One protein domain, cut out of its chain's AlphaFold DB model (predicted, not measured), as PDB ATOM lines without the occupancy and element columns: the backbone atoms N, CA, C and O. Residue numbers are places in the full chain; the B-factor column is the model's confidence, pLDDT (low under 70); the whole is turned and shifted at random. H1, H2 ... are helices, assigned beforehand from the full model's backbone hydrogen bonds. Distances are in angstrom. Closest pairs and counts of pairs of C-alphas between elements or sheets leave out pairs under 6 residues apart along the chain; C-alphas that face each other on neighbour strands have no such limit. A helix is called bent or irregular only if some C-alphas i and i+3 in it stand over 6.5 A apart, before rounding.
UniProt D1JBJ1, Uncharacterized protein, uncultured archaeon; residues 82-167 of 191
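Overview. This is residues 82 to 167 of the 191 residues of an uncharacterized protein of uncultured archaeon (UniProt D1JBJ1). One helix, H3, runs through the middle, and the other five stand round it in a loose ring: H1 and H2 on one side, H6 at one end, H5 and H4 on the other side. A long link, residues 131 to 144, swings across the gap between H4 and H1 before the chain enters H5. The printed part has 86 residues, with six named helices, H1 to H6 in chain order, and no named strand; the class is all helix. The whole is compact, with a radius of gyration of the C-alphas of 12.4 A and spans of 33 by 28 by 21 A.

Along the chain. The longest helix, H5, holds residues 145 to 157 and measures 18.8 A, from C-alpha 145 at (52.099, 136.511, 7.315). H6 follows with residues 159 to 167, ending at C-alpha 167 (65.932, 133.964, 33.265). H3 is residues 106 to 117, 16.5 A. H4 is residues 123 to 130; it is irregular, with C-alphas 124 and 127 7.2 A apart. H1, residues 82 to 91, is 14.4 A long, and H2 is residues 94 to 101.

Arrangement. H5 touches H4 about perpendicular, at 78 degrees, the closest C-alphas being Lys 124 and Pro 145, 5.3 A. H5 only just touches H3, with 3 pairs of C-alphas within 8 A, closest Glu 108 and Leu 148, 7.4 A. H3, the hub, touches H4 with residues 111 to 115 alone. H2 and H3 form a helical hairpin, closest C-alphas Leu 98 and Trp 106, 5.3 A. H2 touches H6 at a shallow tilt of 30 degrees, opposite ways; Gly 101 and Gly 161 have the closest C-alphas, 3.8 A. H1 is close to H3 but not clearly touching, closest C-alphas Leu 87 and Met 114, 6.2 A. Every O i to N i+4 pair is within hydrogen-bond range in H1, H2, H3 and H5, against 4 of 5 in H6 and 2 of 4 in H4.

Size, cuts and confidence. The two C-alphas farthest apart, of Gly 82 and Val 157, lie 34.3 A apart. The printed part has no cut. The link from H4 to H5 is long; the other four are tight. No printed residue is under 70 in pLDDT.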
ATOM      1  N   GLY A  82      74.175 150.028   8.027       91.69
ATOM      2  CA  GLY A  82      74.567 150.525   9.352       91.69
ATOM      3  C   GLY A  82      73.595 150.145  10.471       91.69
ATOM      4  O   GLY A  82      74.003 149.583  11.484       91.69
ATOM      5  N   ASN A  83      72.301 150.391  10.269       91.12
ATOM      6  CA  ASN A  83      71.253 149.970  11.202       91.12
ATOM      7  C   ASN A  83      71.176 148.444  11.326       91.12
ATOM      8  O   ASN A  83      71.030 147.938  12.434       91.12
ATOM      9  N   SER A  84      71.313 147.709  10.221       92.62
ATOM     10  CA  SER A  84      71.265 146.248  10.258       92.62
ATOM     11  C   SER A  84      72.418 145.656  11.067       92.62
ATOM     12  O   SER A  84      72.188 144.815  11.933       92.62
ATOM     13  N   MET A  85      73.648 146.129  10.855       94.62
ATOM     14  CA  MET A  85      74.811 145.672  11.623       94.62
ATOM     15  C   MET A  85      74.659 145.956  13.116       94.62
ATOM     16  O   MET A  85      74.958 145.082  13.926       94.62
ATOM     17  N   LEU A  86      74.141 147.132  13.488       94.06
ATOM     18  CA  LEU A  86      73.857 147.452  14.888       94.06
ATOM     19  C   LEU A  86      72.832 146.482  15.493       94.06
ATOM     20  O   LEU A  86      73.023 145.997  16.606       94.06
ATOM     21  N   LEU A  87      71.763 146.167  14.757       94.12
ATOM     22  CA  LEU A  87      70.758 145.195  15.194       94.12
ATOM     23  C   LEU A  87      71.351 143.784  15.328       94.12
ATOM     24  O   LEU A  87      71.041 143.095  16.296       94.12
ATOM     25  N   HIS A  88      72.205 143.356  14.394       93.94
ATOM     26  CA  HIS A  88      72.877 142.055  14.468       93.94
ATOM     27  C   HIS A  88      73.813 141.969  15.677       93.94
ATOM     28  O   HIS A  88      73.768 140.970  16.392       93.94
ATOM     29  N   GLU A  89      74.606 143.012  15.941       93.56
ATOM     30  CA  GLU A  89      75.488 143.039  17.112       93.56
ATOM     31  C   GLU A  89      74.677 143.047  18.414       93.56
ATOM     32  O   GLU A  89      74.977 142.284  19.323       93.56
ATOM     33  N   THR A  90      73.579 143.809  18.472       91.19
ATOM     34  CA  THR A  90      72.676 143.828  19.641       91.19
ATOM     35  C   THR A  90      72.021 142.463  19.883       91.19
ATOM     36  O   THR A  90      71.777 142.071  21.019       91.19
ATOM     37  N   MET A  91      71.726 141.714  18.817       91.56
ATOM     38  CA  MET A  91      71.096 140.398  18.923       91.56
ATOM     39  C   MET A  91      72.063 139.263  19.256       91.56
ATOM     40  O   MET A  91      71.603 138.153  19.530       91.56
ATOM     41  N   LYS A  92      73.373 139.506  19.230       92.31
ATOM     42  CA  LYS A  92      74.411 138.475  19.336       92.31
ATOM     43  C   LYS A  92      74.308 137.641  20.611       92.31
ATOM     44  O   LYS A  92      74.407 136.421  20.522       92.31
ATOM     45  N   ASP A  93      74.017 138.278  21.741       90.62
ATOM     46  CA  ASP A  93      73.949 137.613  23.049       90.62
ATOM     47  C   ASP A  93      72.619 136.875  23.260       90.62
ATOM     48  O   ASP A  93      72.568 135.801  23.852       90.62
ATOM     49  N   ILE A  94      71.525 137.398  22.697       92.19
ATOM     50  CA  ILE A  94      70.185 136.799  22.822       92.19
ATOM     51  C   ILE A  94      69.994 135.639  21.829       92.19
ATOM     52  O   ILE A  94      69.208 134.717  22.053       92.19
ATOM     53  N   LYS A  95      70.699 135.658  20.697       93.69
ATOM     54  CA  LYS A  95      70.519 134.690  19.609       93.69
ATOM     55  C   LYS A  95      70.802 133.227  20.005       93.69
ATOM     56  O   LYS A  95      70.024 132.372  19.575       93.69
ATOM     57  N   PRO A  96      71.850 132.889  20.785       95.12
ATOM     58  CA  PRO A  96      72.037 131.539  21.318       95.12
ATOM     59  C   PRO A  96      70.832 131.055  22.133       95.12
ATOM     60  O   PRO A  96      70.339 129.958  21.883       95.12
ATOM     61  N   LEU A  97      70.288 131.911  23.000       95.00
ATOM     62  CA  LEU A  97      69.114 131.606  23.827       95.00
ATOM     63  C   LEU A  97      67.869 131.362  22.969       95.00
ATOM     64  O   LEU A  97      67.081 130.459  23.237       95.00
ATOM     65  N   LEU A  98      67.699 132.140  21.894       95.38
ATOM     66  CA  LEU A  98      66.615 131.929  20.933       95.38
ATOM     67  C   LEU A  98      66.737 130.582  20.222       95.38
ATOM     68  O   LEU A  98      65.725 129.918  20.009       95.38
ATOM     69  N   LYS A  99      67.953 130.163  19.858       95.81
ATOM     70  CA  LYS A  99      68.186 128.843  19.253       95.81
ATOM     71  C   LYS A  99      67.898 127.705  20.228       95.81
ATOM     72  O   LYS A  99      67.417 126.667  19.792       95.81
ATOM     73  N   GLU A 100      68.174 127.905  21.511       96.12
ATOM     74  CA  GLU A 100      67.893 126.924  22.558       96.12
ATOM     75  C   GLU A 100      66.389 126.818  22.855       96.12
ATOM     76  O   GLU A 100      65.818 125.730  22.801       96.12
ATOM     77  N   GLY A 101      65.721 127.946  23.112       95.19
ATOM     78  CA  GLY A 101      64.306 127.965  23.490       95.19
ATOM     79  C   GLY A 101      63.327 127.800  22.325       95.19
ATOM     80  O   GLY A 101      62.189 127.367  22.532       95.19
ATOM     81  N   PHE A 102      63.747 128.143  21.104       96.19
ATOM     82  CA  PHE A 102      62.913 128.152  19.897       96.19
ATOM     83  C   PHE A 102      63.661 127.626  18.653       96.19
ATOM     84  O   PHE A 102      63.722 128.314  17.629       96.19
ATOM     85  N   PRO A 103      64.205 126.395  18.678       94.50
ATOM     86  CA  PRO A 103      65.077 125.872  17.618       94.50
ATOM     87  C   PRO A 103      64.433 125.854  16.222       94.50
ATOM     88  O   PRO A 103      65.122 126.049  15.222       94.50
ATOM     89  N   ASP A 104      63.111 125.692  16.137       94.00
ATOM     90  CA  ASP A 104      62.388 125.598  14.861       94.00
ATOM     91  C   ASP A 104      61.977 126.954  14.261       94.00
ATOM     92  O   ASP A 104      61.483 127.008  13.129       94.00
ATOM     93  N   CYS A 105      62.091 128.047  15.023       94.88
ATOM     94  CA  CYS A 105      61.611 129.367  14.597       94.88
ATOM     95  C   CYS A 105      62.458 130.555  15.078       94.88
ATOM     96  O   CYS A 105      62.036 131.706  14.937       94.88
ATOM     97  N   TRP A 106      63.660 130.309  15.611       95.75
ATOM     98  CA  TRP A 106      64.560 131.357  16.106       95.75
ATOM     99  C   TRP A 106      64.867 132.413  15.037       95.75
ATOM    100  O   TRP A 106      64.910 133.601  15.349       95.75
ATOM    101  N   ALA A 107      65.034 132.011  13.772       95.62
ATOM    102  CA  ALA A 107      65.386 132.921  12.683       95.62
ATOM    103  C   ALA A 107      64.244 133.901  12.376       95.62
ATOM    104  O   ALA A 107      64.471 135.097  12.191       95.62
ATOM    105  N   GLU A 108      63.004 133.415  12.350       96.81
ATOM    106  CA  GLU A 108      61.826 134.260  12.196       96.81
ATOM    107  C   GLU A 108      61.609 135.174  13.401       96.81
ATOM    108  O   GLU A 108      61.224 136.328  13.208       96.81
ATOM    109  N   ILE A 109      61.867 134.693  14.623       95.88
ATOM    110  CA  ILE A 109      61.785 135.524  15.831       95.88
ATOM    111  C   ILE A 109      62.810 136.662  15.753       95.88
ATOM    112  O   ILE A 109      62.423 137.820  15.920       95.88
ATOM    113  N   CYS A 110      64.070 136.361  15.416       95.19
ATOM    114  CA  CYS A 110      65.114 137.368  15.202       95.19
ATOM    115  C   CYS A 110      64.679 138.409  14.164       95.19
ATOM    116  O   CYS A 110      64.715 139.606  14.434       95.19
ATOM    117  N   ALA A 111      64.209 137.963  12.997       95.31
ATOM    118  CA  ALA A 111      63.794 138.864  11.929       95.31
ATOM    119  C   ALA A 111      62.607 139.755  12.332       95.31
ATOM    120  O   ALA A 111      62.620 140.956  12.065       95.31
ATOM    121  N   ILE A 112      61.592 139.203  13.013       95.31
ATOM    122  CA  ILE A 112      60.462 139.992  13.527       95.31
ATOM    123  C   ILE A 112      60.946 141.026  14.549       95.31
ATOM    124  O   ILE A 112      60.504 142.174  14.486       95.31
ATOM    125  N   ALA A 113      61.821 140.637  15.478       94.00
ATOM    126  CA  ALA A 113      62.344 141.525  16.513       94.00
ATOM    127  C   ALA A 113      63.138 142.685  15.898       94.00
ATOM    128  O   ALA A 113      62.805 143.844  16.140       94.00
ATOM    129  N   MET A 114      64.100 142.384  15.020       94.12
ATOM    130  CA  MET A 114      64.921 143.386  14.332       94.12
ATOM    131  C   MET A 114      64.063 144.369  13.524       94.12
ATOM    132  O   MET A 114      64.263 145.578  13.602       94.12
ATOM    133  N   VAL A 115      63.048 143.875  12.805       94.88
ATOM    134  CA  VAL A 115      62.129 144.724  12.031       94.88
ATOM    135  C   VAL A 115      61.209 145.563  12.924       94.88
ATOM    136  O   VAL A 115      60.869 146.683  12.561       94.88
ATOM    137  N   ARG A 116      60.767 145.056  14.080       92.38
ATOM    138  CA  ARG A 116      59.869 145.809  14.974       92.38
ATOM    139  C   ARG A 116      60.580 146.875  15.797       92.38
ATOM    140  O   ARG A 116      59.943 147.858  16.164       92.38
ATOM    141  N   VAL A 117      61.872 146.708  16.062       91.00
ATOM    142  CA  VAL A 117      62.683 147.733  16.738       91.00
ATOM    143  C   VAL A 117      62.799 149.000  15.885       91.00
ATOM    144  O   VAL A 117      62.814 150.099  16.429       91.00
ATOM    145  N   THR A 118      62.809 148.882  14.552       86.12
ATOM    146  CA  THR A 118      62.893 150.049  13.655       86.12
ATOM    147  C   THR A 118      61.566 150.796  13.493       86.12
ATOM    148  O   THR A 118      61.546 151.906  12.960       86.12
ATOM    149  N   GLY A 119      60.451 150.226  13.958       86.81
ATOM    150  CA  GLY A 119      59.150 150.884  13.965       86.81
ATOM    151  C   GLY A 119      57.969 149.916  13.957       86.81
ATOM    152  O   GLY A 119      58.101 148.692  13.919       86.81
ATOM    153  N   ASN A 120      56.758 150.476  13.954       86.81
ATOM    154  CA  ASN A 120      55.539 149.674  13.930       86.81
ATOM    155  C   ASN A 120      55.272 149.102  12.523       86.81
ATOM    156  O   ASN A 120      54.626 149.736  11.684       86.81
ATOM    157  N   VAL A 121      55.768 147.888  12.266       92.06
ATOM    158  CA  VAL A 121      55.603 147.185  10.986       92.06
ATOM    159  C   VAL A 121      54.497 146.119  11.084       92.06
ATOM    160  O   VAL A 121      54.634 145.139  11.825       92.06
ATOM    161  N   PRO A 122      53.398 146.239  10.306       93.31
ATOM    162  CA  PRO A 122      52.372 145.201  10.229       93.31
ATOM    163  C   PRO A 122      52.944 143.875   9.713       93.31
ATOM    164  O   PRO A 122      53.769 143.885   8.801       93.31
ATOM    165  N   LEU A 123      52.428 142.727  10.178       93.44
ATOM    166  CA  LEU A 123      52.939 141.392   9.799       93.44
ATOM    167  C   LEU A 123      53.058 141.180   8.283       93.44
ATOM    168  O   LEU A 123      54.006 140.559   7.813       93.44
ATOM    169  N   LYS A 124      52.123 141.741   7.505       94.06
ATOM    170  CA  LYS A 124      52.125 141.659   6.036       94.06
ATOM    171  C   LYS A 124      53.308 142.354   5.351       94.06
ATOM    172  O   LYS A 124      53.553 142.064   4.192       94.06
ATOM    173  N   ARG A 125      53.996 143.265   6.048       93.81
ATOM    174  CA  ARG A 125      55.142 144.044   5.550       93.81
ATOM    175  C   ARG A 125      56.477 143.605   6.148       93.81
ATOM    176  O   ARG A 125      57.503 144.147   5.762       93.81
ATOM    177  N   ILE A 126      56.484 142.647   7.080       95.06
ATOM    178  CA  ILE A 126      57.722 142.223   7.751       95.06
ATOM    179  C   ILE A 126      58.724 141.656   6.750       95.06
ATOM    180  O   ILE A 126      59.899 141.986   6.839       95.06
ATOM    181  N   LYS A 127      58.264 140.866   5.774       94.81
ATOM    182  CA  LYS A 127      59.129 140.345   4.712       94.81
ATOM    183  C   LYS A 127      59.815 141.478   3.942       94.81
ATOM    184  O   LYS A 127      61.036 141.499   3.865       94.81
ATOM    185  N   ASP A 128      59.035 142.434   3.447       92.12
ATOM    186  CA  ASP A 128      59.557 143.560   2.665       92.12
ATOM    187  C   ASP A 128      60.518 144.433   3.489       92.12
ATOM    188  O   ASP A 128      61.487 144.964   2.960       92.12
ATOM    189  N   ALA A 129      60.249 144.605   4.787       93.31
ATOM    190  CA  ALA A 129      61.119 145.355   5.689       93.31
ATOM    191  C   ALA A 129      62.422 144.600   6.001       93.31
ATOM    192  O   ALA A 129      63.485 145.209   6.015       93.31
ATOM    193  N   TRP A 130      62.351 143.281   6.199       94.38
ATOM    194  CA  TRP A 130      63.523 142.428   6.394       94.38
ATOM    195  C   TRP A 130      64.439 142.430   5.167       94.38
ATOM    196  O   TRP A 130      65.645 142.579   5.309       94.38
ATOM    197  N   GLU A 131      63.876 142.335   3.959       92.06
ATOM    198  CA  GLU A 131      64.640 142.326   2.700       92.06
ATOM    199  C   GLU A 131      65.395 143.640   2.420       92.06
ATOM    200  O   GLU A 131      66.298 143.656   1.581       92.06
ATOM    201  N   LYS A 132      65.049 144.731   3.119       91.44
ATOM    202  CA  LYS A 132      65.799 145.993   3.086       91.44
ATOM    203  C   LYS A 132      67.005 145.999   4.015       91.44
ATOM    204  O   LYS A 132      67.940 146.745   3.754       91.44
ATOM    205  N   LEU A 133      67.000 145.220   5.090       91.94
ATOM    206  CA  LEU A 133      68.123 145.166   6.022       91.94
ATOM    207  C   LEU A 133      69.248 144.312   5.431       91.94
ATOM    208  O   LEU A 133      69.004 143.267   4.824       91.94
ATOM    209  N   TYR A 134      70.498 144.745   5.604       92.06
ATOM    210  CA  TYR A 134      71.646 143.937   5.197       92.06
ATOM    211  C   TYR A 134      71.739 142.664   6.048       92.06
ATOM    212  O   TYR A 134      71.956 142.734   7.255       92.06
ATOM    213  N   ASN A 135      71.602 141.497   5.425       91.00
ATOM    214  CA  ASN A 135      71.610 140.211   6.117       91.00
ATOM    215  C   ASN A 135      73.045 139.728   6.386       91.00
ATOM    216  O   ASN A 135      73.584 138.921   5.629       91.00
ATOM    217  N   ALA A 136      73.662 140.216   7.464       89.19
ATOM    218  CA  ALA A 136      75.071 139.953   7.774       89.19
ATOM    219  C   ALA A 136      75.382 138.469   8.020       89.19
ATOM    220  O   ALA A 136      76.494 138.006   7.774       89.19
ATOM    221  N   GLU A 137      74.391 137.714   8.486       86.88
ATOM    222  CA  GLU A 137      74.549 136.325   8.925       86.88
ATOM    223  C   GLU A 137      73.901 135.318   7.965       86.88
ATOM    224  O   GLU A 137      73.745 134.150   8.317       86.88
ATOM    225  N   ASN A 138      73.492 135.761   6.767       88.38
ATOM    226  CA  ASN A 138      72.827 134.936   5.752       88.38
ATOM    227  C   ASN A 138      71.656 134.098   6.306       88.38
ATOM    228  O   ASN A 138      71.446 132.945   5.924       88.38
ATOM    229  N   MET A 139      70.867 134.677   7.215       89.44
ATOM    230  CA  MET A 139      69.674 134.025   7.757       89.44
ATOM    231  C   MET A 139      68.573 133.935   6.694       89.44
ATOM    232  O   MET A 139      68.335 134.901   5.973       89.44
ATOM    233  N   ASN A 140      67.853 132.813   6.630       91.75
ATOM    234  CA  ASN A 140      66.768 132.611   5.662       91.75
ATOM    235  C   ASN A 140      65.408 132.342   6.348       91.75
ATOM    236  O   ASN A 140      64.892 131.225   6.275       91.75
ATOM    237  N   PRO A 141      64.837 133.332   7.060       94.44
ATOM    238  CA  PRO A 141      63.580 133.171   7.793       94.44
ATOM    239  C   PRO A 141      62.361 133.066   6.858       94.44
ATOM    240  O   PRO A 141      62.254 133.786   5.861       94.44
ATOM    241  N   TYR A 142      61.369 132.237   7.207       95.19
ATOM    242  CA  TYR A 142      60.133 132.122   6.427       95.19
ATOM    243  C   TYR A 142      59.073 133.159   6.842       95.19
ATOM    244  O   TYR A 142      58.152 132.896   7.620       95.19
ATOM    245  N   LEU A 143      59.156 134.357   6.261       95.44
ATOM    246  CA  LEU A 143      58.387 135.542   6.676       95.44
ATOM    247  C   LEU A 143      56.982 135.682   6.054       95.44
ATOM    248  O   LEU A 143      56.508 136.790   5.803       95.44
ATOM    249  N   SER A 144      56.276 134.576   5.794       95.25
ATOM    250  CA  SER A 144      54.882 134.670   5.328       95.25
ATOM    251  C   SER A 144      53.949 135.121   6.468       95.25
ATOM    252  O   SER A 144      54.077 134.616   7.585       95.25
ATOM    253  N   PRO A 145      52.945 135.989   6.232       94.50
ATOM    254  CA  PRO A 145      52.099 136.511   7.315       94.50
ATOM    255  C   PRO A 145      51.381 135.416   8.117       94.50
ATOM    256  O   PRO A 145      51.234 135.527   9.333       94.50
ATOM    257  N   LYS A 146      50.993 134.322   7.446       95.75
ATOM    258  CA  LYS A 146      50.385 133.142   8.075       95.75
ATOM    259  C   LYS A 146      51.359 132.432   9.020       95.75
ATOM    260  O   LYS A 146      50.964 132.081  10.129       95.75
ATOM    261  N   LYS A 147      52.618 132.232   8.605       94.62
ATOM    262  CA  LYS A 147      53.656 131.648   9.467       94.62
ATOM    263  C   LYS A 147      53.940 132.570  10.648       94.62
ATOM    264  O   LYS A 147      53.903 132.094  11.773       94.62
ATOM    265  N   LEU A 148      54.132 133.870  10.416       95.88
ATOM    266  CA  LEU A 148      54.439 134.824  11.489       95.88
ATOM    267  C   LEU A 148      53.324 134.899  12.539       95.88
ATOM    268  O   LEU A 148      53.606 134.880  13.733       95.88
ATOM    269  N   SER A 149      52.055 134.896  12.118       95.62
ATOM    270  CA  SER A 149      50.925 134.821  13.053       95.62
ATOM    271  C   SER A 149      50.941 133.541  13.893       95.62
ATOM    272  O   SER A 149      50.567 133.579  15.064       95.62
ATOM    273  N   ARG A 150      51.352 132.410  13.305       96.06
ATOM    274  CA  ARG A 150      51.468 131.136  14.018       96.06
ATOM    275  C   ARG A 150      52.629 131.161  15.011       96.06
ATOM    276  O   ARG A 150      52.423 130.777  16.153       96.06
ATOM    277  N   ILE A 151      53.784 131.690  14.606       95.25
ATOM    278  CA  ILE A 151      54.965 131.839  15.466       95.25
ATOM    279  C   ILE A 151      54.639 132.693  16.685       95.25
ATOM    280  O   ILE A 151      54.949 132.286  17.793       95.25
ATOM    281  N   ILE A 152      53.967 133.837  16.523       93.88
ATOM    282  CA  ILE A 152      53.601 134.691  17.669       93.88
ATOM    283  C   ILE A 152      52.754 133.914  18.685       93.88
ATOM    284  O   ILE A 152      52.960 134.037  19.891       93.88
ATOM    285  N   ARG A 153      51.827 133.075  18.206       94.69
ATOM    286  CA  ARG A 153      51.033 132.198  19.072       94.69
ATOM    287  C   ARG A 153      51.893 131.118  19.735       94.69
ATOM    288  O   ARG A 153      51.760 130.928  20.938       94.69
ATOM    289  N   GLU A 154      52.733 130.422  18.970       93.38
ATOM    290  CA  GLU A 154      53.642 129.368  19.454       93.38
ATOM    291  C   GLU A 154      54.586 129.910  20.537       93.38
ATOM    292  O   GLU A 154      54.680 129.336  21.621       93.38
ATOM    293  N   VAL A 155      55.197 131.070  20.286       94.69
ATOM    294  CA  VAL A 155      56.032 131.786  21.251       94.69
ATOM    295  C   VAL A 155      55.229 132.119  22.499       94.69
ATOM    296  O   VAL A 155      55.695 131.820  23.588       94.69
ATOM    297  N   GLY A 156      54.015 132.665  22.365       92.88
ATOM    298  CA  GLY A 156      53.181 133.074  23.501       92.88
ATOM    299  C   GLY A 156      52.755 131.939  24.441       92.88
ATOM    300  O   GLY A 156      52.609 132.175  25.640       92.88
ATOM    301  N   VAL A 157      52.590 130.713  23.933       94.88
ATOM    302  CA  VAL A 157      52.202 129.548  24.754       94.88
ATOM    303  C   VAL A 157      53.395 128.743  25.279       94.88
ATOM    304  O   VAL A 157      53.254 128.040  26.277       94.88
ATOM    305  N   ASN A 158      54.569 128.843  24.648       93.75
ATOM    306  CA  ASN A 158      55.763 128.106  25.057       93.75
ATOM    307  C   ASN A 158      56.473 128.788  26.239       93.75
ATOM    308  O   ASN A 158      57.413 129.564  26.068       93.75
ATOM    309  N   ARG A 159      56.029 128.469  27.460       94.12
ATOM    310  CA  ARG A 159      56.638 128.981  28.697       94.12
ATOM    311  C   ARG A 159      58.068 128.497  28.919       94.12
ATOM    312  O   ARG A 159      58.870 129.263  29.431       94.12
ATOM    313  N   ALA A 160      58.398 127.273  28.512       95.00
ATOM    314  CA  ALA A 160      59.748 126.739  28.677       95.00
ATOM    315  C   ALA A 160      60.771 127.557  27.872       95.00
ATOM    316  O   ALA A 160      61.746 128.044  28.438       95.00
ATOM    317  N   GLY A 161      60.495 127.796  26.585       94.06
ATOM    318  CA  GLY A 161      61.350 128.625  25.730       94.06
ATOM    319  C   GLY A 161      61.414 130.087  26.183       94.06
ATOM    320  O   GLY A 161      62.483 130.689  26.170       94.06
ATOM    321  N   GLN A 162      60.289 130.651  26.643       94.00
ATOM    322  CA  GLN A 162      60.268 131.993  27.243       94.00
ATOM    323  C   GLN A 162      61.172 132.085  28.479       94.00
ATOM    324  O   GLN A 162      61.930 133.041  28.599       94.00
ATOM    325  N   ASN A 163      61.103 131.104  29.382       93.56
ATOM    326  CA  ASN A 163      61.848 131.125  30.638       93.56
ATOM    327  C   ASN A 163      63.362 131.059  30.423       93.56
ATOM    328  O   ASN A 163      64.078 131.711  31.167       93.56
ATOM    329  N   ILE A 164      63.854 130.342  29.407       93.81
ATOM    330  CA  ILE A 164      65.291 130.328  29.068       93.81
ATOM    331  C   ILE A 164      65.793 131.757  28.831       93.81
ATOM    332  O   ILE A 164      66.777 132.187  29.421       93.81
ATOM    333  N   ILE A 165      65.061 132.524  28.021       91.19
ATOM    334  CA  ILE A 165      65.435 133.898  27.679       91.19
ATOM    335  C   ILE A 165      65.213 134.832  28.871       91.19
ATOM    336  O   ILE A 165      66.077 135.639  29.193       91.19
ATOM    337  N   PHE A 166      64.052 134.749  29.526       88.94
ATOM    338  CA  PHE A 166      63.720 135.655  30.623       88.94
ATOM    339  C   PHE A 166      64.573 135.433  31.865       88.94
ATOM    340  O   PHE A 166      64.842 136.409  32.550       88.94
ATOM    341  N   ASN A 167      65.022 134.211  32.150       89.38
ATOM    342  CA  ASN A 167      65.932 133.964  33.265       89.38
ATOM    343  C   ASN A 167      67.290 134.631  33.022       89.38
ATOM    344  O   ASN A 167      67.795 135.298  33.919       89.38
TER     345      ASN A 167